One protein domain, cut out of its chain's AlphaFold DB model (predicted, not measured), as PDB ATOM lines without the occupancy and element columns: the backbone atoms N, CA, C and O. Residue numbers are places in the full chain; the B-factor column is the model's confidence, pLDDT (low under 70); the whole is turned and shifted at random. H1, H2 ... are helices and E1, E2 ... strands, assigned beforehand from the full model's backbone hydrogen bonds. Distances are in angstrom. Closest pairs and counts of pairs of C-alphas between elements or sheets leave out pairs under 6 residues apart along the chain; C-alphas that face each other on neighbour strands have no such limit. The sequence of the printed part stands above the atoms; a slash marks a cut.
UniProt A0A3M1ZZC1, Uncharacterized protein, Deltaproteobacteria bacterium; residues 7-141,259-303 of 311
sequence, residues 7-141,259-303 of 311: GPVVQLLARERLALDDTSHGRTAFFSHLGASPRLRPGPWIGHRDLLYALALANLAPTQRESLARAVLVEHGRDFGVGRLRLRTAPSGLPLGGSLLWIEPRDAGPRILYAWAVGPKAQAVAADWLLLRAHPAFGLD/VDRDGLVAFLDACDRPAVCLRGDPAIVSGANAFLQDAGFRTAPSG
ATOM      1  N   GLY A   7      78.105 202.558 151.847       68.56
ATOM      2  CA  GLY A   7      78.507 203.942 152.081       68.56
ATOM      3  C   GLY A   7      77.359 204.953 152.098       68.56
ATOM      4  O   GLY A   7      77.285 205.727 153.052       68.56
ATOM      5  N   PRO A   8      76.408 204.945 151.145       69.38
ATOM      6  CA  PRO A   8      75.264 205.860 151.168       69.38
ATOM      7  C   PRO A   8      74.359 205.688 152.396       69.38
ATOM      8  O   PRO A   8      73.893 206.678 152.962       69.38
ATOM      9  N   VAL A   9      74.140 204.447 152.846       65.25
ATOM     10  CA  VAL A   9      73.358 204.137 154.056       65.25
ATOM     11  C   VAL A   9      74.114 204.596 155.300       65.25
ATOM     12  O   VAL A   9      73.550 205.268 156.161       65.25
ATOM     13  N   VAL A  10      75.411 204.294 155.369       67.00
ATOM     14  CA  VAL A  10      76.288 204.699 156.476       67.00
ATOM     15  C   VAL A  10      76.362 206.228 156.588       67.00
ATOM     16  O   VAL A  10      76.232 206.774 157.683       67.00
ATOM     17  N   GLN A  11      76.492 206.936 155.463       66.25
ATOM     18  CA  GLN A  11      76.495 208.399 155.410       66.25
ATOM     19  C   GLN A  11      75.149 209.005 155.814       66.25
ATOM     20  O   GLN A  11      75.137 210.007 156.527       66.25
ATOM     21  N   LEU A  12      74.025 208.432 155.374       65.25
ATOM     22  CA  LEU A  12      72.691 208.901 155.756       65.25
ATOM     23  C   LEU A  12      72.502 208.835 157.277       65.25
ATOM     24  O   LEU A  12      72.092 209.819 157.890       65.25
ATOM     25  N   LEU A  13      72.848 207.699 157.884       62.50
ATOM     26  CA  LEU A  13      72.736 207.509 159.330       62.50
ATOM     27  C   LEU A  13      73.666 208.466 160.086       62.50
ATOM     28  O   LEU A  13      73.221 209.141 161.013       62.50
ATOM     29  N   ALA A  14      74.911 208.630 159.627       61.06
ATOM     30  CA  ALA A  14      75.860 209.578 160.212       61.06
ATOM     31  C   ALA A  14      75.357 211.032 160.166       61.06
ATOM     32  O   ALA A  14      75.432 211.739 161.174       61.06
ATOM     33  N   ARG A  15      74.817 211.476 159.020       57.72
ATOM     34  CA  ARG A  15      74.278 212.837 158.828       57.72
ATOM     35  C   ARG A  15      73.147 213.152 159.798       57.72
ATOM     36  O   ARG A  15      73.105 214.246 160.352       57.72
ATOM     37  N   GLU A  16      72.273 212.184 160.046       54.91
ATOM     38  CA  GLU A  16      71.146 212.331 160.973       54.91
ATOM     39  C   GLU A  16      71.544 212.044 162.430       54.91
ATOM     40  O   GLU A  16      70.686 211.936 163.305       54.91
ATOM     41  N   ARG A  17      72.856 211.956 162.708       53.97
ATOM     42  CA  ARG A  17      73.428 211.685 164.034       53.97
ATOM     43  C   ARG A  17      72.924 210.370 164.622       53.97
ATOM     44  O   ARG A  17      72.802 210.241 165.835       53.97
ATOM     45  N   LEU A  18      72.646 209.392 163.772       53.31
ATOM     46  CA  LEU A  18      72.227 208.052 164.150       53.31
ATOM     47  C   LEU A  18      73.447 207.142 164.050       53.31
ATOM     48  O   LEU A  18      73.988 206.912 162.972       53.31
ATOM     49  N   ALA A  19      73.914 206.649 165.189       48.75
ATOM     50  CA  ALA A  19      74.940 205.626 165.238       48.75
ATOM     51  C   ALA A  19      74.283 204.249 165.150       48.75
ATOM     52  O   ALA A  19      73.324 203.963 165.864       48.75
ATOM     53  N   LEU A  20      74.832 203.387 164.297       50.69
ATOM     54  CA  LEU A  20      74.718 201.940 164.442       50.69
ATOM     55  C   LEU A  20      75.864 201.549 165.375       50.69
ATOM     56  O   LEU A  20      77.021 201.603 164.966       50.69
ATOM     57  N   ASP A  21      75.566 201.339 166.655       47.78
ATOM     58  CA  ASP A  21      76.608 201.293 167.683       47.78
ATOM     59  C   ASP A  21      77.398 199.975 167.698       47.78
ATOM     60  O   ASP A  21      77.026 198.953 167.114       47.78
ATOM     61  N   ASP A  22      78.527 200.075 168.393       36.38
ATOM     62  CA  ASP A  22      79.616 199.118 168.493       36.38
ATOM     63  C   ASP A  22      79.241 197.827 169.245       36.38
ATOM     64  O   ASP A  22      78.691 197.869 170.346       36.38
ATOM     65  N   THR A  23      79.569 196.670 168.658       39.16
ATOM     66  CA  THR A  23      79.395 195.339 169.264       39.16
ATOM     67  C   THR A  23      80.513 194.967 170.249       39.16
ATOM     68  O   THR A  23      80.566 193.822 170.705       39.16
ATOM     69  N   SER A  24      81.428 195.885 170.572       34.84
ATOM     70  CA  SER A  24      82.496 195.666 171.549       34.84
ATOM     71  C   SER A  24      81.997 195.619 173.006       34.84
ATOM     72  O   SER A  24      80.879 196.007 173.355       34.84
ATOM     73  N   HIS A  25      82.851 195.058 173.867       36.69
ATOM     74  CA  HIS A  25      82.571 194.572 175.221       36.69
ATOM     75  C   HIS A  25      81.533 195.367 176.041       36.69
ATOM     76  O   HIS A  25      81.800 196.453 176.560       36.69
ATOM     77  N   GLY A  26      80.373 194.740 176.267       34.62
ATOM     78  CA  GLY A  26      79.402 195.164 177.280       34.62
ATOM     79  C   GLY A  26      78.533 196.363 176.894       34.62
ATOM     80  O   GLY A  26      77.940 196.985 177.778       34.62
ATOM     81  N   ARG A  27      78.443 196.705 175.604       34.47
ATOM     82  CA  ARG A  27      77.507 197.707 175.078       34.47
ATOM     83  C   ARG A  27      76.655 197.046 174.000       34.47
ATOM     84  O   ARG A  27      77.165 196.405 173.096       34.47
ATOM     85  N   THR A  28      75.339 197.138 174.134       31.70
ATOM     86  CA  THR A  28      74.400 196.519 173.189       31.70
ATOM     87  C   THR A  28      73.289 197.522 172.921       31.70
ATOM     88  O   THR A  28      72.208 197.472 173.497       31.70
ATOM     89  N   ALA A  29      73.598 198.503 172.083       39.50
ATOM     90  CA  ALA A  29      72.601 199.371 171.480       39.50
ATOM     91  C   ALA A  29      72.817 199.291 169.971       39.50
ATOM     92  O   ALA A  29      73.882 199.624 169.480       39.50
ATOM     93  N   PHE A  30      71.832 198.789 169.232       44.12
ATOM     94  CA  PHE A  30      71.977 198.580 167.788       44.12
ATOM     95  C   PHE A  30      71.621 199.823 166.951       44.12
ATOM     96  O   PHE A  30      71.819 199.843 165.741       44.12
ATOM     97  N   PHE A  31      71.123 200.874 167.596       45.06
ATOM     98  CA  PHE A  31      70.929 202.203 167.032       45.06
ATOM     99  C   PHE A  31      71.038 203.185 168.214       45.06
ATOM    100  O   PHE A  31      70.630 202.839 169.321       45.06
ATOM    101  N   SER A  32      71.600 204.379 168.060       41.62
ATOM    102  CA  SER A  32      71.643 205.396 169.123       41.62
ATOM    103  C   SER A  32      71.767 206.799 168.515       41.62
ATOM    104  O   SER A  32      72.275 206.954 167.410       41.62
ATOM    105  N   HIS A  33      71.261 207.845 169.183       39.22
ATOM    106  CA  HIS A  33      71.441 209.226 168.712       39.22
ATOM    107  C   HIS A  33      72.736 209.817 169.290       39.22
ATOM    108  O   HIS A  33      72.866 209.969 170.510       39.22
ATOM    109  N   LEU A  34      73.669 210.229 168.432       38.94
ATOM    110  CA  LEU A  34      74.904 210.921 168.800       38.94
ATOM    111  C   LEU A  34      74.551 212.264 169.453       38.94
ATOM    112  O   LEU A  34      74.076 213.181 168.788       38.94
ATOM    113  N   GLY A  35      74.776 212.405 170.762       33.41
ATOM    114  CA  GLY A  35      74.437 213.611 171.536       33.41
ATOM    115  C   GLY A  35      73.235 213.475 172.474       33.41
ATOM    116  O   GLY A  35      72.820 214.472 173.069       33.41
ATOM    117  N   ALA A  36      72.687 212.269 172.652       36.78
ATOM    118  CA  ALA A  36      71.856 211.979 173.818       36.78
ATOM    119  C   ALA A  36      72.622 212.354 175.108       36.78
ATOM    120  O   ALA A  36      73.843 212.209 175.176       36.78
ATOM    121  N   SER A  37      71.916 212.892 176.112       31.73
ATOM    122  CA  SER A  37      72.518 213.323 177.385       31.73
ATOM    123  C   SER A  37      73.478 212.249 177.922       31.73
ATOM    124  O   SER A  37      73.115 211.079 177.866       31.73
ATOM    125  N   PRO A  38      74.631 212.575 178.537       36.53
ATOM    126  CA  PRO A  38      75.523 211.571 179.141       36.53
ATOM    127  C   PRO A  38      74.847 210.688 180.217       36.53
ATOM    128  O   PRO A  38      75.428 209.697 180.667       36.53
ATOM    129  N   ARG A  39      73.621 211.046 180.637       32.22
ATOM    130  CA  ARG A  39      72.730 210.263 181.509       32.22
ATOM    131  C   ARG A  39      71.762 209.336 180.766       32.22
ATOM    132  O   ARG A  39      71.324 208.354 181.351       32.22
ATOM    133  N   LEU A  40      71.458 209.605 179.496       33.47
ATOM    134  CA  LEU A  40      70.925 208.606 178.573       33.47
ATOM    135  C   LEU A  40      72.102 207.704 178.209       33.47
ATOM    136  O   LEU A  40      72.735 207.852 177.171       33.47
ATOM    137  N   ARG A  41      72.436 206.801 179.127       35.41
ATOM    138  CA  ARG A  41      73.181 205.595 178.803       35.41
ATOM    139  C   ARG A  41      72.125 204.562 178.440       35.41
ATOM    140  O   ARG A  41      71.550 203.987 179.366       35.41
ATOM    141  N   PRO A  42      71.814 204.340 177.148       36.81
ATOM    142  CA  PRO A  42      71.259 203.069 176.742       36.81
ATOM    143  C   PRO A  42      72.067 201.981 177.424       36.81
ATOM    144  O   PRO A  42      73.267 201.839 177.184       36.81
ATOM    145  N   GLY A  43      71.441 201.261 178.350       33.28
ATOM    146  CA  GLY A  43      72.017 199.997 178.760       33.28
ATOM    147  C   GLY A  43      72.113 199.086 177.529       33.28
ATOM    148  O   GLY A  43      71.486 199.379 176.507       33.28
ATOM    149  N   PRO A  44      72.810 197.949 177.635       35.50
ATOM    150  CA  PRO A  44      72.788 196.871 176.638       35.50
ATOM    151  C   PRO A  44      71.385 196.294 176.280       35.50
ATOM    152  O   PRO A  44      71.263 195.188 175.774       35.50
ATOM    153  N   TRP A  45      70.298 196.988 176.620       44.75
ATOM    154  CA  TRP A  45      68.982 196.428 176.923       44.75
ATOM    155  C   TRP A  45      67.834 197.242 176.347       44.75
ATOM    156  O   TRP A  45      66.681 196.969 176.668       44.75
ATOM    157  N   ILE A  46      68.119 198.266 175.548       40.69
ATOM    158  CA  ILE A  46      67.050 199.035 174.936       40.69
ATOM    159  C   ILE A  46      66.390 198.135 173.878       40.69
ATOM    160  O   ILE A  46      66.940 197.914 172.799       40.69
ATOM    161  N   GLY A  47      65.201 197.607 174.190       43.75
ATOM    162  CA  GLY A  47      64.349 196.972 173.189       43.75
ATOM    163  C   GLY A  47      64.072 197.965 172.058       43.75
ATOM    164  O   GLY A  47      64.035 199.169 172.291       43.75
ATOM    165  N   HIS A  48      63.862 197.484 170.831       47.56
ATOM    166  CA  HIS A  48      63.628 198.334 169.649       47.56
ATOM    167  C   HIS A  48      62.633 199.481 169.919       47.56
ATOM    168  O   HIS A  48      62.831 200.608 169.483       47.56
ATOM    169  N   ARG A  49      61.596 199.211 170.716       46.75
ATOM    170  CA  ARG A  49      60.617 200.185 171.204       46.75
ATOM    171  C   ARG A  49      61.229 201.315 172.053       46.75
ATOM    172  O   ARG A  49      60.984 202.483 171.769       46.75
ATOM    173  N   ASP A  50      62.049 200.991 173.046       49.47
ATOM    174  CA  ASP A  50      62.714 201.973 173.915       49.47
ATOM    175  C   ASP A  50      63.789 202.773 173.166       49.47
ATOM    176  O   ASP A  50      64.107 203.907 173.526       49.47
ATOM    177  N   LEU A  51      64.311 202.203 172.080       51.44
ATOM    178  CA  LEU A  51      65.279 202.843 171.201       51.44
ATOM    179  C   LEU A  51      64.592 203.907 170.362       51.44
ATOM    180  O   LEU A  51      65.034 205.052 170.320       51.44
ATOM    181  N   LEU A  52      63.455 203.562 169.770       52.22
ATOM    182  CA  LEU A  52      62.607 204.518 169.068       52.22
ATOM    183  C   LEU A  52      62.156 205.648 170.003       52.22
ATOM    184  O   LEU A  52      62.167 206.808 169.589       52.22
ATOM    185  N   TYR A  53      61.866 205.347 171.275       54.81
ATOM    186  CA  TYR A  53      61.619 206.378 172.287       54.81
ATOM    187  C   TYR A  53      62.839 207.245 172.553       54.81
ATOM    188  O   TYR A  53      62.710 208.464 172.553       54.81
ATOM    189  N   ALA A  54      64.024 206.670 172.744       53.28
ATOM    190  CA  ALA A  54      65.243 207.441 172.966       53.28
ATOM    191  C   ALA A  54      65.558 208.376 171.781       53.28
ATOM    192  O   ALA A  54      65.917 209.535 172.000       53.28
ATOM    193  N   LEU A  55      65.361 207.914 170.540       54.31
ATOM    194  CA  LEU A  55      65.539 208.706 169.316       54.31
ATOM    195  C   LEU A  55      64.523 209.846 169.199       54.31
ATOM    196  O   LEU A  55      64.893 210.979 168.876       54.31
ATOM    197  N   ALA A  56      63.251 209.556 169.482       53.16
ATOM    198  CA  ALA A  56      62.189 210.553 169.464       53.16
ATOM    199  C   ALA A  56      62.382 211.590 170.584       53.16
ATOM    200  O   ALA A  56      62.286 212.789 170.340       53.16
ATOM    201  N   LEU A  57      62.740 211.162 171.798       54.06
ATOM    202  CA  LEU A  57      62.993 212.039 172.946       54.06
ATOM    203  C   LEU A  57      64.238 212.921 172.757       54.06
ATOM    204  O   LEU A  57      64.229 214.076 173.189       54.06
ATOM    205  N   ALA A  58      65.292 212.417 172.107       52.91
ATOM    206  CA  ALA A  58      66.521 213.175 171.849       52.91
ATOM    207  C   ALA A  58      66.285 214.429 170.986       52.91
ATOM    208  O   ALA A  58      66.979 215.428 171.169       52.91
ATOM    209  N   ASN A  59      65.271 214.405 170.116       50.06
ATOM    210  CA  ASN A  59      64.963 215.478 169.165       50.06
ATOM    211  C   ASN A  59      63.837 216.426 169.607       50.06
ATOM    212  O   ASN A  59      63.493 217.360 168.888       50.06
ATOM    213  N   LEU A  60      63.272 216.216 170.796       50.88
ATOM    214  CA  LEU A  60      62.204 217.051 171.341       50.88
ATOM    215  C   LEU A  60      62.731 218.096 172.329       50.88
ATOM    216  O   LEU A  60      63.700 217.849 173.055       50.88
ATOM    217  N   ALA A  61      62.061 219.250 172.403       50.53
ATOM    218  CA  ALA A  61      62.273 220.215 173.480       50.53
ATOM    219  C   ALA A  61      61.888 219.584 174.839       50.53
ATOM    220  O   ALA A  61      61.025 218.703 174.873       50.53
ATOM    221  N   PRO A  62      62.474 220.007 175.977       48.81
ATOM    222  CA  PRO A  62      62.243 219.371 177.281       48.81
ATOM    223  C   PRO A  62      60.763 219.172 177.658       48.81
ATOM    224  O   PRO A  62      60.401 218.115 178.161       48.81
ATOM    225  N   THR A  63      59.896 220.132 177.330       44.31
ATOM    226  CA  THR A  63      58.444 220.076 177.586       44.31
ATOM    227  C   THR A  63      57.702 219.078 176.691       44.31
ATOM    228  O   THR A  63      56.701 218.489 177.092       44.31
ATOM    229  N   GLN A  64      58.208 218.832 175.483       43.84
ATOM    230  CA  GLN A  64      57.677 217.830 174.562       43.84
ATOM    231  C   GLN A  64      58.129 216.415 174.954       43.84
ATOM    232  O   GLN A  64      57.391 215.460 174.726       43.84
ATOM    233  N   ARG A  65      59.297 216.274 175.601       49.88
ATOM    234  CA  ARG A  65      59.811 214.985 176.100       49.88
ATOM    235  C   ARG A  65      58.912 214.369 177.169       49.88
ATOM    236  O   ARG A  65      58.625 213.182 177.084       49.88
ATOM    237  N   GLU A  66      58.436 215.154 178.136       38.78
ATOM    238  CA  GLU A  66      57.535 214.654 179.191       38.78
ATOM    239  C   GLU A  66      56.168 214.222 178.648       38.78
ATOM    240  O   GLU A  66      55.607 213.228 179.107       38.78
ATOM    241  N   SER A  67      55.649 214.935 177.645       34.56
ATOM    242  CA  SER A  67      54.375 214.603 177.002       34.56
ATOM    243  C   SER A  67      54.500 213.367 176.098       34.56
ATOM    244  O   SER A  67      53.671 212.461 176.159       34.56
ATOM    245  N   LEU A  68      55.591 213.253 175.328       38.28
ATOM    246  CA  LEU A  68      55.859 212.114 174.443       38.28
ATOM    247  C   LEU A  68      56.192 210.828 175.215       38.28
ATOM    248  O   LEU A  68      55.702 209.762 174.852       38.28
ATOM    249  N   ALA A  69      56.959 210.929 176.308       39.50
ATOM    250  CA  ALA A  69      57.259 209.803 177.200       39.50
ATOM    251  C   ALA A  69      55.994 209.190 177.828       39.50
ATOM    252  O   ALA A  69      56.010 208.030 178.234       39.50
ATOM    253  N   ARG A  70      54.896 209.959 177.895       34.41
ATOM    254  CA  ARG A  70      53.575 209.497 178.342       34.41
ATOM    255  C   ARG A  70      52.654 209.066 177.191       34.41
ATOM    256  O   ARG A  70      51.766 208.257 177.428       34.41
ATOM    257  N   ALA A  71      52.839 209.601 175.980       33.22
ATOM    258  CA  ALA A  71      51.885 209.471 174.872       33.22
ATOM    259  C   ALA A  71      52.287 208.477 173.775       33.22
ATOM    260  O   ALA A  71      51.417 207.954 173.081       33.22
ATOM    261  N   VAL A  72      53.576 208.221 173.567       40.22
ATOM    262  CA  VAL A  72      53.991 207.345 172.473       40.22
ATOM    263  C   VAL A  72      54.052 205.929 173.005       40.22
ATOM    264  O   VAL A  72      55.055 205.473 173.524       40.22
ATOM    265  N   LEU A  73      52.927 205.243 172.885       45.78
ATOM    266  CA  LEU A  73      52.900 203.860 172.447       45.78
ATOM    267  C   LEU A  73      52.842 203.960 170.917       45.78
ATOM    268  O   LEU A  73      51.838 204.425 170.383       45.78
ATOM    269  N   VAL A  74      53.934 203.664 170.201       48.41
ATOM    270  CA  VAL A  74      53.878 203.672 168.726       48.41
ATOM    271  C   VAL A  74      53.018 202.484 168.309       48.41
ATOM    272  O   VAL A  74      53.475 201.345 168.358       48.41
ATOM    273  N   GLU A  75      51.777 202.739 167.911       55.34
ATOM    274  CA  GLU A  75      51.006 201.765 167.146       55.34
ATOM    275  C   GLU A  75      51.741 201.488 165.832       55.34
ATOM    276  O   GLU A  75      52.188 202.415 165.146       55.34
ATOM    277  N   HIS A  76      51.900 200.208 165.491       63.00
ATOM    278  CA  HIS A  76      52.511 199.820 164.225       63.00
ATOM    279  C   HIS A  76      51.797 200.484 163.044       63.00
ATOM    280  O   HIS A  76      50.579 200.639 163.039       63.00
ATOM    281  N   GLY A  77      52.570 200.880 162.034       61.78
ATOM    282  CA  GLY A  77      52.054 201.559 160.849       61.78
ATOM    283  C   GLY A  77      51.900 203.076 160.987       61.78
ATOM    284  O   GLY A  77      51.694 203.735 159.968       61.78
ATOM    285  N   ARG A  78      52.060 203.657 162.184       65.50
ATOM    286  CA  ARG A  78      52.058 205.115 162.355       65.50
ATOM    287  C   ARG A  78      53.415 205.719 161.995       65.50
ATOM    288  O   ARG A  78      54.451 205.307 162.518       65.50
ATOM    289  N   ASP A  79      53.387 206.741 161.146       71.12
ATOM    290  CA  ASP A  79      54.576 207.510 160.793       71.12
ATOM    291  C   ASP A  79      54.937 208.538 161.867       71.12
ATOM    292  O   ASP A  79      54.069 209.204 162.440       71.12
ATOM    293  N   PHE A  80      56.235 208.739 162.079       65.88
ATOM    294  CA  PHE A  80      56.759 209.866 162.843       65.88
ATOM    295  C   PHE A  80      58.083 210.367 162.260       65.88
ATOM    296  O   PHE A  80      58.805 209.650 161.575       65.88
ATOM    297  N   GLY A  81      58.385 211.645 162.481       61.34
ATOM    298  CA  GLY A  81      59.577 212.290 161.938       61.34
ATOM    299  C   GLY A  81      60.738 212.329 162.922       61.34
ATOM    300  O   GLY A  81      60.526 212.648 164.090       61.34
ATOM    301  N   VAL A  82      61.955 212.100 162.435       62.22
ATOM    302  CA  VAL A  82      63.209 212.368 163.159       62.22
ATOM    303  C   VAL A  82      64.146 213.097 162.205       62.22
ATOM    304  O   VAL A  82      64.585 212.508 161.224       62.22
ATOM    305  N   GLY A  83      64.413 214.384 162.444       68.06
ATOM    306  CA  GLY A  83      65.222 215.193 161.527       68.06
ATOM    307  C   GLY A  83      64.642 215.204 160.107       68.06
ATOM    308  O   GLY A  83      63.471 215.553 159.909       68.06
ATOM    309  N   ARG A  84      65.449 214.795 159.122       74.50
ATOM    310  CA  ARG A  84      65.026 214.639 157.717       74.50
ATOM    311  C   ARG A  84      64.493 213.248 157.399       74.50
ATOM    312  O   ARG A  84      64.264 212.943 156.234       74.50
ATOM    313  N   LEU A  85      64.271 212.410 158.402       75.94
ATOM    314  CA  LEU A  85      63.767 211.056 158.234       75.94
ATOM    315  C   LEU A  85      62.280 210.980 158.572       75.94
ATOM    316  O   LEU A  85      61.765 211.642 159.483       75.94
ATOM    317  N   ARG A  86      61.588 210.131 157.830       79.75
ATOM    318  CA  ARG A  86      60.295 209.553 158.158       79.75
ATOM    319  C   ARG A  86      60.544 208.136 158.654       79.75
ATOM    320  O   ARG A  86      61.207 207.342 157.996       79.75
ATOM    321  N   LEU A  87      60.024 207.844 159.835       78.88
ATOM    322  CA  LEU A  87      60.144 206.557 160.494       78.88
ATOM    323  C   LEU A  87      58.769 205.915 160.609       78.88
ATOM    324  O   LEU A  87      57.795 206.588 160.947       78.88
ATOM    325  N   ARG A  88      58.708 204.605 160.386       78.75
ATOM    326  CA  ARG A  88      57.511 203.791 160.608       78.75
ATOM    327  C   ARG A  88      57.912 202.463 161.223       78.75
ATOM    328  O   ARG A  88      58.898 201.861 160.808       78.75
ATOM    329  N   THR A  89      57.140 201.984 162.190       77.50
ATOM    330  CA  THR A  89      57.354 200.644 162.746       77.50
ATOM    331  C   THR A  89      56.447 199.627 162.073       77.50
ATOM    332  O   THR A  89      55.295 199.922 161.749       77.50
ATOM    333  N   ALA A  90      56.959 198.416 161.902       81.62
ATOM    334  CA  ALA A  90      56.181 197.241 161.529       81.62
ATOM    335  C   ALA A  90      56.489 196.095 162.510       81.62
ATOM    336  O   ALA A  90      57.560 196.109 163.120       81.62
ATOM    337  N   PRO A  91      55.600 195.111 162.706       82.69
ATOM    338  CA  PRO A  91      55.882 193.953 163.548       82.69
ATOM    339  C   PRO A  91      57.103 193.172 163.045       82.69
ATOM    340  O   PRO A  91      57.137 192.765 161.885       82.69
ATOM    341  N   SER A  92      58.078 192.894 163.916       84.50
ATOM    342  CA  SER A  92      59.189 191.981 163.585       84.50
ATOM    343  C   SER A  92      58.866 190.513 163.847       84.50
ATOM    344  O   SER A  92      59.710 189.653 163.629       84.50
ATOM    345  N   GLY A  93      57.671 190.210 164.361       83.81
ATOM    346  CA  GLY A  93      57.285 188.857 164.764       83.81
ATOM    347  C   GLY A  93      57.918 188.383 166.080       83.81
ATOM    348  O   GLY A  93      57.681 187.244 166.470       83.81
ATOM    349  N   LEU A  94      58.688 189.235 166.767       84.00
ATOM    350  CA  LEU A  94      59.298 188.950 168.072       84.00
ATOM    351  C   LEU A  94      58.408 189.456 169.229       84.00
ATOM    352  O   LEU A  94      57.632 190.400 169.042       84.00
ATOM    353  N   PRO A  95      58.512 188.872 170.438       70.31
ATOM    354  CA  PRO A  95      57.700 189.279 171.583       70.31
ATOM    355  C   PRO A  95      58.077 190.675 172.106       70.31
ATOM    356  O   PRO A  95      59.017 191.313 171.636       70.31
ATOM    357  N   LEU A  96      57.329 191.153 173.109       67.38
ATOM    358  CA  LEU A  96      57.548 192.446 173.783       67.38
ATOM    359  C   LEU A  96      57.467 193.671 172.848       67.38
ATOM    360  O   LEU A  96      58.081 194.705 173.108       67.38
ATOM    361  N   GLY A  97      56.688 193.575 171.767       60.22
ATOM    362  CA  GLY A  97      56.557 194.654 170.783       60.22
ATOM    363  C   GLY A  97      57.772 194.776 169.860       60.22
ATOM    364  O   GLY A  97      58.122 195.884 169.442       60.22
ATOM    365  N   GLY A  98      58.431 193.649 169.561       66.69
ATOM    366  CA  GLY A  98      59.487 193.575 168.559       66.69
ATOM    367  C   GLY A  98      59.074 194.269 167.263       66.69
ATOM    368  O   GLY A  98      57.997 194.022 166.718       66.69
ATOM    369  N   SER A  99      59.922 195.182 166.799       69.94
ATOM    370  CA  SER A  99      59.607 196.070 165.687       69.94
ATOM    371  C   SER A  99      60.698 196.009 164.633       69.94
ATOM    372  O   SER A  99      61.878 196.011 164.958       69.94
ATOM    373  N   LEU A 100      60.296 196.026 163.373       81.62
ATOM    374  CA  LEU A 100      61.118 196.483 162.269       81.62
ATOM    375  C   LEU A 100      60.997 198.003 162.220       81.62
ATOM    376  O   LEU A 100      59.904 198.548 162.411       81.62
ATOM    377  N   LEU A 101      62.104 198.689 161.972       81.69
ATOM    378  CA  LEU A 101      62.108 200.131 161.778       81.69
ATOM    379  C   LEU A 101      62.330 200.426 160.303       81.69
ATOM    380  O   LEU A 101      63.417 200.216 159.777       81.69
ATOM    381  N   TRP A 102      61.297 200.931 159.651       85.88
ATOM    382  CA  TRP A 102      61.412 201.484 158.318       85.88
ATOM    383  C   TRP A 102      61.843 202.946 158.417       85.88
ATOM    384  O   TRP A 102      61.237 203.727 159.154       85.88
ATOM    385  N   ILE A 103      62.905 203.288 157.698       83.69
ATOM    386  CA  ILE A 103      63.561 204.589 157.676       83.69
ATOM    387  C   ILE A 103      63.550 205.075 156.230       83.69
ATOM    388  O   ILE A 103      64.165 204.469 155.352       83.69
ATOM    389  N   GLU A 104      62.873 206.186 155.990       86.06
ATOM    390  CA  GLU A 104      62.784 206.833 154.687       86.06
ATOM    391  C   GLU A 104      63.288 208.279 154.808       86.06
ATOM    392  O   GLU A 104      62.755 209.050 155.609       86.06
ATOM    393  N   PRO A 105      64.309 208.689 154.045       84.31
ATOM    394  CA  PRO A 105      64.639 210.102 153.894       84.31
ATOM    395  C   PRO A 105      63.446 210.870 153.311       84.31
ATOM    396  O   PRO A 105      62.812 210.418 152.366       84.31
ATOM    397  N   ARG A 106      63.132 212.046 153.864       80.94
ATOM    398  CA  ARG A 106      62.107 212.951 153.306       80.94
ATOM    399  C   ARG A 106      62.539 213.561 151.973       80.94
ATOM    400  O   ARG A 106      61.692 213.944 151.174       80.94
ATOM    401  N   ASP A 107      63.849 213.664 151.782       82.06
ATOM    402  CA  ASP A 107      64.487 214.035 150.525       82.06
ATOM    403  C   ASP A 107      64.839 212.759 149.725       82.06
ATOM    404  O   ASP A 107      64.479 211.648 150.102       82.06
ATOM    405  N   ALA A 108      65.581 212.881 148.622       81.25
ATOM    406  CA  ALA A 108      66.057 211.714 147.879       81.25
ATOM    407  C   ALA A 108      67.049 210.861 148.703       81.25
ATOM    408  O   ALA A 108      68.001 211.385 149.286       81.25
ATOM    409  N   GLY A 109      66.871 209.538 148.703       84.50
ATOM    410  CA  GLY A 109      67.795 208.588 149.325       84.50
ATOM    411  C   GLY A 109      67.217 207.172 149.434       84.50
ATOM    412  O   GLY A 109      66.050 206.964 149.101       84.50
ATOM    413  N   PRO A 110      68.024 206.188 149.871       87.50
ATOM    414  CA  PRO A 110      67.569 204.809 150.008       87.50
ATOM    415  C   PRO A 110      66.615 204.640 151.196       87.50
ATOM    416  O   PRO A 110      66.857 205.169 152.284       87.50
ATOM    417  N   ARG A 111      65.575 203.830 151.005       90.81
ATOM    418  CA  ARG A 111      64.700 203.321 152.066       90.81
ATOM    419  C   ARG A 111      65.400 202.176 152.778       90.81
ATOM    420  O   ARG A 111      65.859 201.224 152.142       90.81
ATOM    421  N   ILE A 112      65.453 202.254 154.097       89.06
ATOM    422  CA  ILE A 112      66.156 201.286 154.932       89.06
ATOM    423  C   ILE A 112      65.146 200.608 155.842       89.06
ATOM    424  O   ILE A 112      64.398 201.261 156.563       89.06
ATOM    425  N   LEU A 113      65.154 199.285 155.842       89.81
ATOM    426  CA  LEU A 113      64.541 198.484 156.880       89.81
ATOM    427  C   LEU A 113      65.628 198.101 157.878       89.81
ATOM    428  O   LEU A 113      66.683 197.602 157.505       89.81
ATOM    429  N   TYR A 114      65.388 198.349 159.153       84.50
ATOM    430  CA  TYR A 114      66.290 197.975 160.229       84.50
ATOM    431  C   TYR A 114      65.624 196.917 161.109       84.50
ATOM    432  O   TYR A 114      64.493 197.102 161.574       84.50
ATOM    433  N   ALA A 115      66.330 195.806 161.321       82.56
ATOM    434  CA  ALA A 115      65.858 194.664 162.085       82.56
ATOM    435  C   ALA A 115      66.980 194.080 162.952       82.56
ATOM    436  O   ALA A 115      68.028 193.673 162.455       82.56
ATOM    437  N   TRP A 116      66.741 193.978 164.261       76.19
ATOM    438  CA  TRP A 116      67.634 193.224 165.144       76.19
ATOM    439  C   TRP A 116      67.552 191.713 164.894       76.19
ATOM    440  O   TRP A 116      68.573 191.055 164.775       76.19
ATOM    441  N   ALA A 117      66.342 191.172 164.789       82.56
ATOM    442  CA  ALA A 117      66.080 189.813 164.334       82.56
ATOM    443  C   ALA A 117      64.681 189.760 163.714       82.56
ATOM    444  O   ALA A 117      63.869 190.677 163.892       82.56
ATOM    445  N   VAL A 118      64.408 188.681 162.989       90.38
ATOM    446  CA  VAL A 118      63.152 188.461 162.274       90.38
ATOM    447  C   VAL A 118      62.500 187.206 162.842       90.38
ATOM    448  O   VAL A 118      63.130 186.153 162.921       90.38
ATOM    449  N   GLY A 119      61.253 187.330 163.290       91.50
ATOM    450  CA  GLY A 119      60.427 186.208 163.718       91.50
ATOM    451  C   GLY A 119      59.523 185.702 162.585       91.50
ATOM    452  O   GLY A 119      59.268 186.437 161.631       91.50
ATOM    453  N   PRO A 120      58.947 184.491 162.699       91.69
ATOM    454  CA  PRO A 120      58.120 183.874 161.650       91.69
ATOM    455  C   PRO A 120      56.884 184.677 161.216       91.69
ATOM    456  O   PRO A 120      56.298 184.404 160.175       91.69
ATOM    457  N   LYS A 121      56.449 185.639 162.037       90.56
ATOM    458  CA  LYS A 121      55.283 186.504 161.788       90.56
ATOM    459  C   LYS A 121      55.676 187.955 161.487       90.56
ATOM    460  O   LYS A 121      54.878 188.861 161.718       90.56
ATOM    461  N   ALA A 122      56.917 188.194 161.067       92.50
ATOM    462  CA  ALA A 122      57.368 189.525 160.691       92.50
ATOM    463  C   ALA A 122      56.545 190.066 159.514       92.50
ATOM    464  O   ALA A 122      56.270 189.354 158.550       92.50
ATOM    465  N   GLN A 123      56.158 191.337 159.587       92.44
ATOM    466  CA  GLN A 123      55.495 192.005 158.478       92.44
ATOM    467  C   GLN A 123      56.547 192.442 157.461       92.44
ATOM    468  O   GLN A 123      57.414 193.255 157.774       92.44
ATOM    469  N   ALA A 124      56.444 191.942 156.234       94.00
ATOM    470  CA  ALA A 124      57.313 192.375 155.152       94.00
ATOM    471  C   ALA A 124      57.046 193.841 154.771       94.00
ATOM    472  O   ALA A 124      55.894 194.286 154.695       94.00
ATOM    473  N   VAL A 125      58.120 194.596 154.538       92.38
ATOM    474  CA  VAL A 125      58.075 196.001 154.119       92.38
ATOM    475  C   VAL A 125      59.121 196.204 153.032       92.38
ATOM    476  O   VAL A 125      60.298 195.942 153.264       92.38
ATOM    477  N   ALA A 126      58.702 196.701 151.868       94.50
ATOM    478  CA  ALA A 126      59.620 197.004 150.776       94.50
ATOM    479  C   ALA A 126      60.672 198.042 151.205       94.50
ATOM    480  O   ALA A 126      60.343 199.096 151.768       94.50
ATOM    481  N   ALA A 127      61.935 197.746 150.917       93.56
ATOM    482  CA  ALA A 127      63.067 198.609 151.217       93.56
ATOM    483  C   ALA A 127      64.180 198.396 150.193       93.56
ATOM    484  O   ALA A 127      64.265 197.353 149.555       93.56
ATOM    485  N   ASP A 128      65.062 199.381 150.062       93.31
ATOM    486  CA  ASP A 128      66.226 199.260 149.183       93.31
ATOM    487  C   ASP A 128      67.369 198.532 149.914       93.31
ATOM    488  O   ASP A 128      68.162 197.812 149.299       93.31
ATOM    489  N   TRP A 129      67.407 198.683 151.244       93.38
ATOM    490  CA  TRP A 129      68.369 198.060 152.145       93.38
ATOM    491  C   TRP A 129      67.704 197.445 153.377       93.38
ATOM    492  O   TRP A 129      66.823 198.057 153.976       93.38
ATOM    493  N   LEU A 130      68.193 196.283 153.808       92.38
ATOM    494  CA  LEU A 130      67.927 195.691 155.114       92.38
ATOM    495  C   LEU A 130      69.210 195.708 155.948       92.38
ATOM    496  O   LEU A 130      70.201 195.079 155.587       92.38
ATOM    497  N   LEU A 131      69.181 196.384 157.089       88.00
ATOM    498  CA  LEU A 131      70.206 196.291 158.123       88.00
ATOM    499  C   LEU A 131      69.806 195.176 159.097       88.00
ATOM    500  O   LEU A 131      68.816 195.331 159.818       88.00
ATOM    501  N   LEU A 132      70.560 194.072 159.117       86.50
ATOM    502  CA  LEU A 132      70.230 192.867 159.886       86.50
ATOM    503  C   LEU A 132      71.422 192.386 160.724       86.50
ATOM    504  O   LEU A 132      72.547 192.272 160.228       86.50
ATOM    505  N   ARG A 133      71.173 192.048 161.995       84.06
ATOM    506  CA  ARG A 133      72.152 191.315 162.810       84.06
ATOM    507  C   ARG A 133      72.222 189.870 162.319       84.06
ATOM    508  O   ARG A 133      71.202 189.189 162.251       84.06
ATOM    509  N   ALA A 134      73.422 189.388 162.027       85.12
ATOM    510  CA  ALA A 134      73.647 187.990 161.716       85.12
ATOM    511  C   ALA A 134      73.339 187.115 162.943       85.12
ATOM    512  O   ALA A 134      73.661 187.475 164.080       85.12
ATOM    513  N   HIS A 135      72.705 185.970 162.705       87.50
ATOM    514  CA  HIS A 135      72.220 185.067 163.743       87.50
ATOM    515  C   HIS A 135      72.765 183.653 163.520       87.50
ATOM    516  O   HIS A 135      72.836 183.235 162.361       87.50
ATOM    517  N   PRO A 136      73.095 182.882 164.579       87.50
ATOM    518  CA  PRO A 136      73.576 181.508 164.434       87.50
ATOM    519  C   PRO A 136      72.698 180.639 163.524       87.50
ATOM    520  O   PRO A 136      73.229 179.960 162.654       87.50
ATOM    521  N   ALA A 137      71.368 180.751 163.656       88.50
ATOM    522  CA  ALA A 137      70.379 179.961 162.907       88.50
ATOM    523  C   ALA A 137      70.516 180.014 161.373       88.50
ATOM    524  O   ALA A 137      70.097 179.083 160.692       88.50
ATOM    525  N   PHE A 138      71.074 181.094 160.823       90.19
ATOM    526  CA  PHE A 138      71.303 181.223 159.382       90.19
ATOM    527  C   PHE A 138      72.759 181.514 159.015       90.19
ATOM    528  O   PHE A 138      73.114 181.418 157.843       90.19
ATOM    529  N   GLY A 139      73.596 181.868 159.991       89.38
ATOM    530  CA  GLY A 139      74.992 182.240 159.782       89.38
ATOM    531  C   GLY A 139      76.011 181.136 160.032       89.38
ATOM    532  O   GLY A 139      77.165 181.311 159.663       89.38
ATOM    533  N   LEU A 140      75.618 180.017 160.643       89.19
ATOM    534  CA  LEU A 140      76.473 178.839 160.815       89.19
ATOM    535  C   LEU A 140      76.016 177.721 159.878       89.19
ATOM    536  O   LEU A 140      74.828 177.630 159.563       89.19
ATOM    537  N   ASP A 141      76.950 176.891 159.417       86.88
ATOM    538  CA  ASP A 141      76.629 175.709 158.605       86.88
ATOM    539  C   ASP A 141      75.956 174.625 159.442       86.88
ATOM    540  O   ASP A 141      74.950 174.051 159.032       86.88
ATOM    541  N   VAL A 259      63.679 183.241 162.699       92.94
ATOM    542  CA  VAL A 259      63.652 182.528 161.413       92.94
ATOM    543  C   VAL A 259      64.984 181.829 161.120       92.94
ATOM    544  O   VAL A 259      66.058 182.327 161.466       92.94
ATOM    545  N   ASP A 260      64.895 180.679 160.463       92.62
ATOM    546  CA  ASP A 260      66.024 179.949 159.890       92.62
ATOM    547  C   ASP A 260      66.392 180.500 158.497       92.62
ATOM    548  O   ASP A 260      65.924 181.570 158.089       92.62
ATOM    549  N   ARG A 261      67.267 179.790 157.770       95.00
ATOM    550  CA  ARG A 261      67.685 180.162 156.408       95.00
ATOM    551  C   ARG A 261      66.482 180.323 155.469       95.00
ATOM    552  O   ARG A 261      66.355 181.370 154.833       95.00
ATOM    553  N   ASP A 262      65.578 179.349 155.434       95.25
ATOM    554  CA  ASP A 262      64.418 179.358 154.531       95.25
ATOM    555  C   ASP A 262      63.432 180.478 154.885       95.25
ATOM    556  O   ASP A 262      62.980 181.228 154.013       95.25
ATOM    557  N   GLY A 263      63.148 180.656 156.177       95.75
ATOM    558  CA  GLY A 263      62.302 181.740 156.662       95.75
ATOM    559  C   GLY A 263      62.889 183.124 156.373       95.75
ATOM    560  O   GLY A 263      62.140 184.050 156.049       95.75
ATOM    561  N   LEU A 264      64.217 183.280 156.437       96.50
ATOM    562  CA  LEU A 264      64.883 184.531 156.079       96.50
ATOM    563  C   LEU A 264      64.790 184.817 154.573       96.50
ATOM    564  O   LEU A 264      64.474 185.950 154.210       96.50
ATOM    565  N   VAL A 265      65.003 183.823 153.702       97.75
ATOM    566  CA  VAL A 265      64.832 183.986 152.241       97.75
ATOM    567  C   VAL A 265      63.409 184.429 151.916       97.75
ATOM    568  O   VAL A 265      63.225 185.442 151.242       97.75
ATOM    569  N   ALA A 266      62.406 183.739 152.465       97.62
ATOM    570  CA  ALA A 266      61.002 184.080 152.246       97.62
ATOM    571  C   ALA A 266      60.671 185.509 152.712       97.62
ATOM    572  O   ALA A 266      59.957 186.244 152.026       97.62
ATOM    573  N   PHE A 267      61.213 185.930 153.859       97.31
ATOM    574  CA  PHE A 267      61.050 187.297 154.351       97.31
ATOM    575  C   PHE A 267      61.696 188.332 153.418       97.31
ATOM    576  O   PHE A 267      61.084 189.363 153.135       97.31
ATOM    577  N   LEU A 268      62.908 188.071 152.926       97.38
ATOM    578  CA  LEU A 268      63.619 188.972 152.015       97.38
ATOM    579  C   LEU A 268      62.926 189.089 150.655       97.38
ATOM    580  O   LEU A 268      62.826 190.195 150.124       97.38
ATOM    581  N   ASP A 269      62.404 187.987 150.118       97.50
ATOM    582  CA  ASP A 269      61.603 187.993 148.891       97.50
ATOM    583  C   ASP A 269      60.330 188.824 149.060       97.50
ATOM    584  O   ASP A 269      60.017 189.666 148.218       97.50
ATOM    585  N   ALA A 270      59.641 188.676 150.193       97.06
ATOM    586  CA  ALA A 270      58.466 189.483 150.513       97.06
ATOM    587  C   ALA A 270      58.793 190.978 150.725       97.06
ATOM    588  O   ALA A 270      57.906 191.824 150.605       97.06
ATOM    589  N   CYS A 271      60.051 191.316 151.027       95.94
ATOM    590  CA  CYS A 271      60.538 192.693 151.152       95.94
ATOM    591  C   CYS A 271      61.057 193.290 149.830       95.94
ATOM    592  O   CYS A 271      61.712 194.331 149.873       95.94
ATOM    593  N   ASP A 272      60.765 192.671 148.680       95.88
ATOM    594  CA  ASP A 272      61.230 193.103 147.350       95.88
ATOM    595  C   ASP A 272      62.760 193.000 147.178       95.88
ATOM    596  O   ASP A 272      63.410 193.833 146.547       95.88
ATOM    597  N   ARG A 273      63.349 191.953 147.775       96.38
ATOM    598  CA  ARG A 273      64.771 191.578 147.655       96.38
ATOM    599  C   ARG A 273      65.741 192.747 147.931       96.38
ATOM    600  O   ARG A 273      66.570 193.084 147.072       96.38
ATOM    601  N   PRO A 274      65.695 193.350 149.138       95.62
ATOM    602  CA  PRO A 274      66.594 194.440 149.504       95.62
ATOM    603  C   PRO A 274      68.061 193.987 149.472       95.62
ATOM    604  O   PRO A 274      68.368 192.804 149.635       95.62
ATOM    605  N   ALA A 275      68.994 194.933 149.330       94.19
ATOM    606  CA  ALA A 275      70.390 194.645 149.657       94.19
ATOM    607  C   ALA A 275      70.534 194.451 151.177       94.19
ATOM    608  O   ALA A 275      69.989 195.229 151.956       94.19
ATOM    609  N   VAL A 276      71.257 193.427 151.622       93.00
ATOM    610  CA  VAL A 276      71.376 193.068 153.038       93.00
ATOM    611  C   VAL A 276      72.724 193.509 153.582       93.00
ATOM    612  O   VAL A 276      73.781 193.032 153.171       93.00
ATOM    613  N   CYS A 277      72.695 194.406 154.555       89.75
ATOM    614  CA  CYS A 277      73.864 194.808 155.308       89.75
ATOM    615  C   CYS A 277      73.926 193.994 156.605       89.75
ATOM    616  O   CYS A 277      73.144 194.221 157.532       89.75
ATOM    617  N   LEU A 278      74.840 193.021 156.642       85.62
ATOM    618  CA  LEU A 278      75.013 192.116 157.777       85.62
ATOM    619  C   LEU A 278      75.968 192.712 158.814       85.62
ATOM    620  O   LEU A 278      76.990 193.314 158.467       85.62
ATOM    621  N   ARG A 279      75.627 192.523 160.092       78.19
ATOM    622  CA  ARG A 279      76.395 192.988 161.259       78.19
ATOM    623  C   ARG A 279      76.433 191.925 162.350       78.19
ATOM    624  O   ARG A 279      75.470 191.183 162.511       78.19
ATOM    625  N   GLY A 280      77.483 191.902 163.162       75.06
ATOM    626  CA  GLY A 280      77.585 191.005 164.315       75.06
ATOM    627  C   GLY A 280      78.932 190.301 164.392       75.06
ATOM    628  O   GLY A 280      79.928 190.804 163.884       75.06
ATOM    629  N   ASP A 281      78.938 189.142 165.046       75.50
ATOM    630  CA  ASP A 281      80.115 188.282 165.186       75.50
ATOM    631  C   ASP A 281      80.691 187.916 163.798       75.50
ATOM    632  O   ASP A 281      79.928 187.440 162.949       75.50
ATOM    633  N   PRO A 282      81.996 188.140 163.533       78.31
ATOM    634  CA  PRO A 282      82.582 187.936 162.209       78.31
ATOM    635  C   PRO A 282      82.389 186.527 161.641       78.31
ATOM    636  O   PRO A 282      82.158 186.390 160.439       78.31
ATOM    637  N   ALA A 283      82.437 185.490 162.484       79.75
ATOM    638  CA  ALA A 283      82.262 184.113 162.032       79.75
ATOM    639  C   ALA A 283      80.825 183.877 161.547       79.75
ATOM    640  O   ALA A 283      80.613 183.329 160.465       79.75
ATOM    641  N   ILE A 284      79.840 184.376 162.299       85.31
ATOM    642  CA  ILE A 284      78.415 184.272 161.947       85.31
ATOM    643  C   ILE A 284      78.092 185.136 160.717       85.31
ATOM    644  O   ILE A 284      77.337 184.717 159.842       85.31
ATOM    645  N   VAL A 285      78.662 186.344 160.628       86.81
ATOM    646  CA  VAL A 285      78.477 187.244 159.476       86.81
ATOM    647  C   VAL A 285      79.029 186.619 158.199       86.81
ATOM    648  O   VAL A 285      78.368 186.702 157.168       86.81
ATOM    649  N   SER A 286      80.206 185.992 158.259       88.12
ATOM    650  CA  SER A 286      80.832 185.351 157.100       88.12
ATOM    651  C   SER A 286      79.946 184.248 156.511       88.12
ATOM    652  O   SER A 286      79.634 184.283 155.319       88.12
ATOM    653  N   GLY A 287      79.460 183.325 157.346       91.00
ATOM    654  CA  GLY A 287      78.580 182.249 156.882       91.00
ATOM    655  C   GLY A 287      77.215 182.760 156.416       91.00
ATOM    656  O   GLY A 287      76.738 182.354 155.358       91.00
ATOM    657  N   ALA A 288      76.625 183.738 157.116       92.12
ATOM    658  CA  ALA A 288      75.374 184.367 156.682       92.12
ATOM    659  C   ALA A 288      75.528 185.066 155.322       92.12
ATOM    660  O   ALA A 288      74.619 185.030 154.495       92.12
ATOM    661  N   ASN A 289      76.679 185.700 155.089       93.06
ATOM    662  CA  ASN A 289      76.995 186.352 153.829       93.06
ATOM    663  C   ASN A 289      77.093 185.342 152.684       93.06
ATOM    664  O   ASN A 289      76.472 185.568 151.649       93.06
ATOM    665  N   ALA A 290      77.832 184.245 152.873       93.25
ATOM    666  CA  ALA A 290      77.955 183.188 151.870       93.25
ATOM    667  C   ALA A 290      76.580 182.606 151.503       93.25
ATOM    668  O   ALA A 290      76.188 182.634 150.340       93.25
ATOM    669  N   PHE A 291      75.792 182.214 152.509       95.06
ATOM    670  CA  PHE A 291      74.440 181.688 152.312       95.06
ATOM    671  C   PHE A 291      73.524 182.658 151.541       95.06
ATOM    672  O   PHE A 291      72.834 182.255 150.605       95.06
ATOM    673  N   LEU A 292      73.505 183.944 151.907       95.69
ATOM    674  CA  LEU A 292      72.647 184.924 151.237       95.69
ATOM    675  C   LEU A 292      73.101 185.210 149.800       95.69
ATOM    676  O   LEU A 292      72.252 185.418 148.932       95.69
ATOM    677  N   GLN A 293      74.409 185.208 149.535       95.31
ATOM    678  CA  GLN A 293      74.941 185.340 148.177       95.31
ATOM    679  C   GLN A 293      74.560 184.138 147.308       95.31
ATOM    680  O   GLN A 293      74.112 184.338 146.178       95.31
ATOM    681  N   ASP A 294      74.640 182.924 147.855       96.06
ATOM    682  CA  ASP A 294      74.211 181.694 147.179       96.06
ATOM    683  C   ASP A 294      72.704 181.710 146.871       96.06
ATOM    684  O   ASP A 294      72.277 181.287 145.797       96.06
ATOM    685  N   ALA A 295      71.892 182.291 147.761       95.81
ATOM    686  CA  ALA A 295      70.461 182.531 147.542       95.81
ATOM    687  C   ALA A 295      70.158 183.711 146.579       95.81
ATOM    688  O   ALA A 295      68.999 184.084 146.355       95.81
ATOM    689  N   GLY A 296      71.189 184.323 145.987       96.12
ATOM    690  CA  GLY A 296      71.068 185.397 145.002       96.12
ATOM    691  C   GLY A 296      70.720 186.760 145.599       96.12
ATOM    692  O   GLY A 296      70.195 187.627 144.888       96.12
ATOM    693  N   PHE A 297      70.954 186.965 146.897       95.31
ATOM    694  CA  PHE A 297      70.819 188.272 147.530       95.31
ATOM    695  C   PHE A 297      72.108 189.074 147.427       95.31
ATOM    696  O   PHE A 297      73.234 188.580 147.419       95.31
ATOM    697  N   ARG A 298      71.906 190.381 147.353       94.50
ATOM    698  CA  ARG A 298      72.949 191.391 147.356       94.50
ATOM    699  C   ARG A 298      73.359 191.649 148.800       94.50
ATOM    700  O   ARG A 298      72.511 192.079 149.572       94.50
ATOM    701  N   THR A 299      74.612 191.412 149.169       91.44
ATOM    702  CA  THR A 299      75.069 191.561 150.559       91.44
ATOM    703  C   THR A 299      76.231 192.544 150.695       91.44
ATOM    704  O   THR A 299      77.052 192.690 149.793       91.44
ATOM    705  N   ALA A 300      76.292 193.214 151.846       87.06
ATOM    706  CA  ALA A 300      77.397 194.071 152.262       87.06
ATOM    707  C   ALA A 300      77.747 193.766 153.733       87.06
ATOM    708  O   ALA A 300      77.157 194.369 154.644       87.06
ATOM    709  N   PRO A 301      78.645 192.801 154.002       78.44
ATOM    710  CA  PRO A 301      79.061 192.495 155.364       78.44
ATOM    711  C   PRO A 301      79.867 193.667 155.945       78.44
ATOM    712  O   PRO A 301      80.721 194.244 155.283       78.44
ATOM    713  N   SER A 302      79.639 194.006 157.213       69.31
ATOM    714  CA  SER A 302      80.701 194.597 158.043       69.31
ATOM    715  C   SER A 302      80.667 193.861 159.383       69.31
ATOM    716  O   SER A 302      79.630 193.792 160.029       69.31
ATOM    717  N   GLY A 303      81.695 193.131 159.800       50.12
ATOM    718  CA  GLY A 303      83.119 193.372 159.655       50.12
ATOM    719  C   GLY A 303      83.534 194.153 160.889       50.12
ATOM    720  O   GLY A 303      83.681 193.592 161.972       50.12
TER     721      GLY A 303
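This is residues 7 to 141 and 259 to 303 of the 311 residues of an uncharacterized protein of Deltaproteobacteria bacterium (UniProt A0A3M1ZZC1). One strongly twisted sheet of seven strands runs through the model, with H2 over its E1 to E3 end and H6 over its E6 and E7 end. H1 sits on the same face as H2, H3 folds back along H2 off the sheet, and H4 and H5 gather at the H6 end. The printed part has 180 residues, class mixed, with six named helices and seven named strands in the order H1 H2 H3 E1 E2 E3 E4 E5 H4 H5 E6 H6 E7. The mixed sheet runs E1 E2 E3 E4 E5 E6 E7, antiparallel from E1 to E4 and parallel from E4 to E7. The whole is compact, with a radius of gyration of the C-alphas of 16.0 A, and only just elongated, spanning 51 by 34 by 32 A.

Start at H1, residues 7 to 15, on the sheet at a height of 7.3 A, over none of its strands. H2, residues 48 to 58, and H3, residues 62 to 71, touch as a helical hairpin, at a shallow tilt of 26 degrees, opposite ways; their closest C-alphas, of Leu 57 and Arg 65, are 5.4 A apart. E1, residues 79 to 82, E2, 85 to 91, E3, 99 to 105, and E4, 112 to 115, form a meander of hairpins, each strand the antiparallel neighbour of the one before; within hydrogen-bond range are N 80 and O 87, 2.9 A, N 88 and O 102, 2.9 A, and N 101 and O 114, 2.9 A. H2 is on the sheet at a height of 9.6 A, along E2 at 16 degrees on the local plane; H3 is not on it. E5, residues 129 to 133, is parallel to E4, with N 113 and O 129 at 2.8 A. H4, residues 136 to 139, and H5, residues 261 to 270, only just touch, with 3 pairs of C-alphas within 8 A, the closest Phe 138 and Arg 261 at 4.8 A. E6, residues 275 to 279, H6, 282 to 294, and E7, 299 to 301, form a strand-helix-strand unit, two parallel neighbour strands with a helix between, its crossover right-handed. E5 and E6 are parallel neighbours, with N 130 and O 275 within hydrogen-bond range at 2.8 A, and E6 and E7 are parallel neighbours, with N 300 and O 276 within hydrogen-bond range at 2.8 A. H6 is over E6 and E7 at a height of 8.4 A; H1 and H2 on one face and H6 on the other make three layers, helices on both faces of a sheet. H4 touches H6, closest C-alphas Gly 139 and Ala 288, 3.8 A. Every O i to N i+4 pair is within range in H1, H2, H5 and H6, 3 of 6 in H3; H4 is too short for one.

Find C-alpha 7 at (78.507, 203.942, 152.081), where H1 begins. H2 measures 15.3 A, E2 19.6 A, E3 19.0 A and H6 18.3 A from first to last C-alpha. E7 ends at C-alpha 301, (79.061, 192.495, 155.364).

The C-alphas of Thr 63 and Asp 141, the two farthest apart, are 51.6 A apart. Residues 142 to 258 are not printed; C-alphas 141 and 259 are 14.9 A apart across the cut. The links H1 to H2 and E4 to E5 are long. The mean pLDDT of the printed part is 70.3, and residues 7 to 78 are among those under 70.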